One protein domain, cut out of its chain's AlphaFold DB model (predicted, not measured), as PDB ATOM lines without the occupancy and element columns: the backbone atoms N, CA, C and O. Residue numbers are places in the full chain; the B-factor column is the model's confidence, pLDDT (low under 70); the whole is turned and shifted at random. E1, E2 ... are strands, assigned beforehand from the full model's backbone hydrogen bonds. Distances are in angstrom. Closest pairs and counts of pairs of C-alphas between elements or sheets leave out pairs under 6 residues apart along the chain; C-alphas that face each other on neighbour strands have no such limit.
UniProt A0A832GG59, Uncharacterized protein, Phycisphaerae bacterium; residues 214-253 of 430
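This is residues 214 to 253 of the 430 residues of an uncharacterized protein of Phycisphaerae bacterium (UniProt A0A832GG59). Little regular structure is here: a long looping stretch, residues 214 to 238, winds through the first part and leads into one small two-stranded hairpin, E1 and E2. The first residues, 214 to 215, pair antiparallel with residues 249 to 250 of E2. The printed part has 40 residues, with no named helix and two named strands, E1 then E2, in an antiparallel sheet; the class is all strand, with 8 residues in named elements. It is compact, with a radius of gyration of the C-alphas of 8.9 A, and spans 24 by 19 by 16 A.

Residues 226 to 227 pair antiparallel with residues 230 to 231. E1, residues 239 to 242, and E2, residues 249 to 252, form a hairpin at 146 degrees between directions. N 240 and O 251 are within hydrogen-bond range at 2.8 A.

E1 begins at C-alpha 239 (157.841, 160.073, 104.975) and is 8.7 A long. E2 ends at C-alpha 252 (155.322, 159.419, 100.987) and is 9.5 A long.

The C-alphas farthest apart, of Ala 234 and Glu 245, are 23.9 A apart. The printed part has no cut. The link from E1 to E2 is short. No printed residue is under 70 in pLDDT.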
ATOM      1  N   ALA A 214     154.807 154.046 102.197       98.12
ATOM      2  CA  ALA A 214     155.840 153.184 102.759       98.12
ATOM      3  C   ALA A 214     155.266 152.287 103.857       98.12
ATOM      4  O   ALA A 214     154.476 152.742 104.677       98.12
ATOM      5  N   GLU A 215     155.703 151.036 103.916       96.38
ATOM      6  CA  GLU A 215     155.142 149.992 104.777       96.38
ATOM      7  C   GLU A 215     156.160 149.583 105.860       96.38
ATOM      8  O   GLU A 215     157.243 149.089 105.533       96.38
ATOM      9  N   ASP A 216     155.836 149.735 107.152       95.69
ATOM     10  CA  ASP A 216     156.789 149.490 108.258       95.69
ATOM     11  C   ASP A 216     157.146 148.015 108.516       95.69
ATOM     12  O   ASP A 216     158.039 147.699 109.307       95.69
ATOM     13  N   TYR A 217     156.509 147.111 107.776       92.62
ATOM     14  CA  TYR A 217     156.807 145.682 107.720       92.62
ATOM     15  C   TYR A 217     157.669 145.265 106.510       92.62
ATOM     16  O   TYR A 217     157.960 144.075 106.370       92.62
ATOM     17  N   ARG A 218     158.099 146.192 105.637       94.38
ATOM     18  CA  ARG A 218     158.992 145.884 104.498       94.38
ATOM     19  C   ARG A 218     160.476 145.909 104.894       94.38
ATOM     20  O   ARG A 218     160.859 146.710 105.745       94.38
ATOM     21  N   PRO A 219     161.354 145.135 104.222       91.75
ATOM     22  CA  PRO A 219     162.791 145.093 104.534       91.75
ATOM     23  C   PRO A 219     163.548 146.427 104.430       91.75
ATOM     24  O   PRO A 219     164.622 146.550 105.011       91.75
ATOM     25  N   TYR A 220     163.022 147.419 103.700       93.94
ATOM     26  CA  TYR A 220     163.628 148.753 103.625       93.94
ATOM     27  C   TYR A 220     163.327 149.632 104.850       93.94
ATOM     28  O   TYR A 220     164.025 150.628 105.054       93.94
ATOM     29  N   TRP A 221     162.292 149.318 105.641       96.06
ATOM     30  CA  TRP A 221     161.904 150.145 106.781       96.06
ATOM     31  C   TRP A 221     162.911 150.007 107.915       96.06
ATOM     32  O   TRP A 221     163.199 148.908 108.393       96.06
ATOM     33  N   ARG A 222     163.423 151.143 108.390       96.19
ATOM     34  CA  ARG A 222     164.356 151.168 109.512       96.19
ATOM     35  C   ARG A 222     163.646 151.560 110.797       96.19
ATOM     36  O   ARG A 222     162.888 152.527 110.828       96.19
ATOM     37  N   ARG A 223     163.906 150.830 111.885       94.19
ATOM     38  CA  ARG A 223     163.195 151.015 113.164       94.19
ATOM     39  C   ARG A 223     163.429 152.399 113.781       94.19
ATOM     40  O   ARG A 223     162.583 152.872 114.531       94.19
ATOM     41  N   GLU A 224     164.540 153.059 113.461       96.81
ATOM     42  CA  GLU A 224     164.797 154.443 113.856       96.81
ATOM     43  C   GLU A 224     163.872 155.462 113.168       96.81
ATOM     44  O   GLU A 224     163.655 156.531 113.733       96.81
ATOM     45  N   TRP A 225     163.275 155.157 112.009       97.31
ATOM     46  CA  TRP A 225     162.337 156.064 111.331       97.31
ATOM     47  C   TRP A 225     161.013 156.191 112.085       97.31
ATOM     48  O   TRP A 225     160.455 157.283 112.180       97.31
ATOM     49  N   GLY A 226     160.512 155.094 112.652       94.38
ATOM     50  CA  GLY A 226     159.268 155.095 113.407       94.38
ATOM     51  C   GLY A 226     158.806 153.710 113.845       94.38
ATOM     52  O   GLY A 226     159.282 152.683 113.354       94.38
ATOM     53  N   GLN A 227     157.863 153.702 114.786       90.81
ATOM     54  CA  GLN A 227     157.208 152.499 115.299       90.81
ATOM     55  C   GLN A 227     155.817 152.855 115.856       90.81
ATOM     56  O   GLN A 227     155.632 153.922 116.443       90.81
ATOM     57  N   ASN A 228     154.844 151.945 115.734       87.88
ATOM     58  CA  ASN A 228     153.491 152.080 116.303       87.88
ATOM     59  C   ASN A 228     152.756 153.369 115.857       87.88
ATOM     60  O   ASN A 228     152.183 154.075 116.693       87.88
ATOM     61  N   GLY A 229     152.822 153.706 114.564       90.25
ATOM     62  CA  GLY A 229     152.176 154.893 113.983       90.25
ATOM     63  C   GLY A 229     152.853 156.231 114.312       90.25
ATOM     64  O   GLY A 229     152.308 157.294 114.012       90.25
ATOM     65  N   LYS A 230     154.037 156.212 114.940       93.56
ATOM     66  CA  LYS A 230     154.800 157.415 115.308       93.56
ATOM     67  C   LYS A 230     156.142 157.452 114.586       93.56
ATOM     68  O   LYS A 230     156.970 156.564 114.774       93.56
ATOM     69  N   LEU A 231     156.352 158.513 113.810       96.38
ATOM     70  CA  LEU A 231     157.642 158.853 113.208       96.38
ATOM     71  C   LEU A 231     158.569 159.505 114.245       96.38
ATOM     72  O   LEU A 231     158.103 160.138 115.195       96.38
ATOM     73  N   SER A 232     159.878 159.354 114.052       96.19
ATOM     74  CA  SER A 232     160.926 159.991 114.857       96.19
ATOM     75  C   SER A 232     161.631 161.110 114.073       96.19
ATOM     76  O   SER A 232     161.438 161.257 112.868       96.19
ATOM     77  N   ALA A 233     162.509 161.872 114.734       95.94
ATOM     78  CA  ALA A 233     163.368 162.859 114.072       95.94
ATOM     79  C   ALA A 233     164.392 162.247 113.084       95.94
ATOM     80  O   ALA A 233     164.997 162.980 112.308       95.94
ATOM     81  N   ALA A 234     164.584 160.921 113.097       96.75
ATOM     82  CA  ALA A 234     165.391 160.185 112.122       96.75
ATOM     83  C   ALA A 234     164.570 159.639 110.934       96.75
ATOM     84  O   ALA A 234     165.130 158.969 110.065       96.75
ATOM     85  N   ALA A 235     163.259 159.907 110.869       97.56
ATOM     86  CA  ALA A 235     162.462 159.636 109.675       97.56
ATOM     87  C   ALA A 235     162.954 160.509 108.500       97.56
ATOM     88  O   ALA A 235     163.071 161.727 108.653       97.56
ATOM     89  N   PRO A 236     163.218 159.935 107.313       97.75
ATOM     90  CA  PRO A 236     163.521 160.717 106.124       97.75
ATOM     91  C   PRO A 236     162.387 161.690 105.784       97.75
ATOM     92  O   PRO A 236     161.216 161.321 105.838       97.75
ATOM     93  N   ALA A 237     162.725 162.900 105.330       96.69
ATOM     94  CA  ALA A 237     161.765 163.973 105.022       96.69
ATOM     95  C   ALA A 237     160.796 163.682 103.848       96.69
ATOM     96  O   ALA A 237     159.988 164.539 103.475       96.69
ATOM     97  N   TRP A 238     160.883 162.490 103.251       97.69
ATOM     98  CA  TRP A 238     159.911 161.961 102.300       97.69
ATOM     99  C   TRP A 238     158.802 161.127 102.950       97.69
ATOM    100  O   TRP A 238     157.790 160.926 102.290       97.69
ATOM    101  N   ILE A 239     158.933 160.690 104.208       97.88
ATOM    102  CA  ILE A 239     157.841 160.073 104.975       97.88
ATOM    103  C   ILE A 239     157.025 161.188 105.641       97.88
ATOM    104  O   ILE A 239     157.581 162.047 106.319       97.88
ATOM    105  N   VAL A 240     155.705 161.189 105.437       95.69
ATOM    106  CA  VAL A 240     154.816 162.295 105.831       95.69
ATOM    107  C   VAL A 240     154.010 161.967 107.092       95.69
ATOM    108  O   VAL A 240     154.123 162.673 108.091       95.69
ATOM    109  N   ALA A 241     153.174 160.923 107.060       93.75
ATOM    110  CA  ALA A 241     152.308 160.532 108.180       93.75
ATOM    111  C   ALA A 241     151.738 159.116 107.990       93.75
ATOM    112  O   ALA A 241     151.541 158.696 106.850       93.75
ATOM    113  N   GLU A 242     151.409 158.415 109.083       95.56
ATOM    114  CA  GLU A 242     150.690 157.130 109.022       95.56
ATOM    115  C   GLU A 242     149.307 157.302 108.362       95.56
ATOM    116  O   GLU A 242     148.546 158.228 108.681       95.56
ATOM    117  N   ASN A 243     148.958 156.380 107.468       93.69
ATOM    118  CA  ASN A 243     147.614 156.231 106.943       93.69
ATOM    119  C   ASN A 243     146.713 155.597 108.014       93.69
ATOM    120  O   ASN A 243     146.784 154.407 108.308       93.69
ATOM    121  N   LYS A 244     145.827 156.409 108.597       90.50
ATOM    122  CA  LYS A 244     144.967 156.011 109.728       90.50
ATOM    123  C   LYS A 244     144.004 154.860 109.415       90.50
ATOM    124  O   LYS A 244     143.487 154.255 110.353       90.50
ATOM    125  N   GLU A 245     143.746 154.586 108.137       87.56
ATOM    126  CA  GLU A 245     142.875 153.493 107.682       87.56
ATOM    127  C   GLU A 245     143.668 152.204 107.390       87.56
ATOM    128  O   GLU A 245     143.113 151.112 107.487       87.56
ATOM    129  N   TRP A 246     144.984 152.321 107.157       90.38
ATOM    130  CA  TRP A 246     145.912 151.226 106.858       90.38
ATOM    131  C   TRP A 246     147.158 151.307 107.755       90.38
ATOM    132  O   TRP A 246     148.244 151.684 107.320       90.38
ATOM    133  N   LYS A 247     146.999 150.963 109.037       94.19
ATOM    134  CA  LYS A 247     148.074 151.050 110.046       94.19
ATOM    135  C   LYS A 247     149.375 150.386 109.586       94.19
ATOM    136  O   LYS A 247     149.344 149.299 109.011       94.19
ATOM    137  N   GLY A 248     150.501 151.030 109.878       94.88
ATOM    138  CA  GLY A 248     151.821 150.634 109.380       94.88
ATOM    139  C   GLY A 248     152.126 151.057 107.935       94.88
ATOM    140  O   GLY A 248     153.264 150.903 107.504       94.88
ATOM    141  N   ASN A 249     151.167 151.631 107.197       96.81
ATOM    142  CA  ASN A 249     151.434 152.346 105.945       96.81
ATOM    143  C   ASN A 249     151.609 153.841 106.238       96.81
ATOM    144  O   ASN A 249     150.889 154.409 107.060       96.81
ATOM    145  N   TYR A 250     152.555 154.499 105.571       97.69
ATOM    146  CA  TYR A 250     152.903 155.902 105.781       97.69
ATOM    147  C   TYR A 250     153.009 156.623 104.443       97.69
ATOM    148  O   TYR A 250     153.767 156.225 103.565       97.69
ATOM    149  N   ARG A 251     152.290 157.731 104.298       97.19
ATOM    150  CA  ARG A 251     152.264 158.547 103.077       97.19
ATOM    151  C   ARG A 251     153.643 159.054 102.726       97.19
ATOM    152  O   ARG A 251     154.323 159.589 103.602       97.19
ATOM    153  N   VAL A 252     154.024 158.935 101.456       98.31
ATOM    154  CA  VAL A 252     155.322 159.419 100.987       98.31
ATOM    155  C   VAL A 252     155.218 160.540  99.967       98.31
ATOM    156  O   VAL A 252     154.288 160.613  99.163       98.31
ATOM    157  N   LYS A 253     156.247 161.385  99.946       98.50
ATOM    158  CA  LYS A 253     156.579 162.232  98.802       98.50
ATOM    159  C   LYS A 253     157.096 161.338  97.671       98.50
ATOM    160  O   LYS A 253     158.301 161.154  97.527       98.50
TER     161      LYS A 253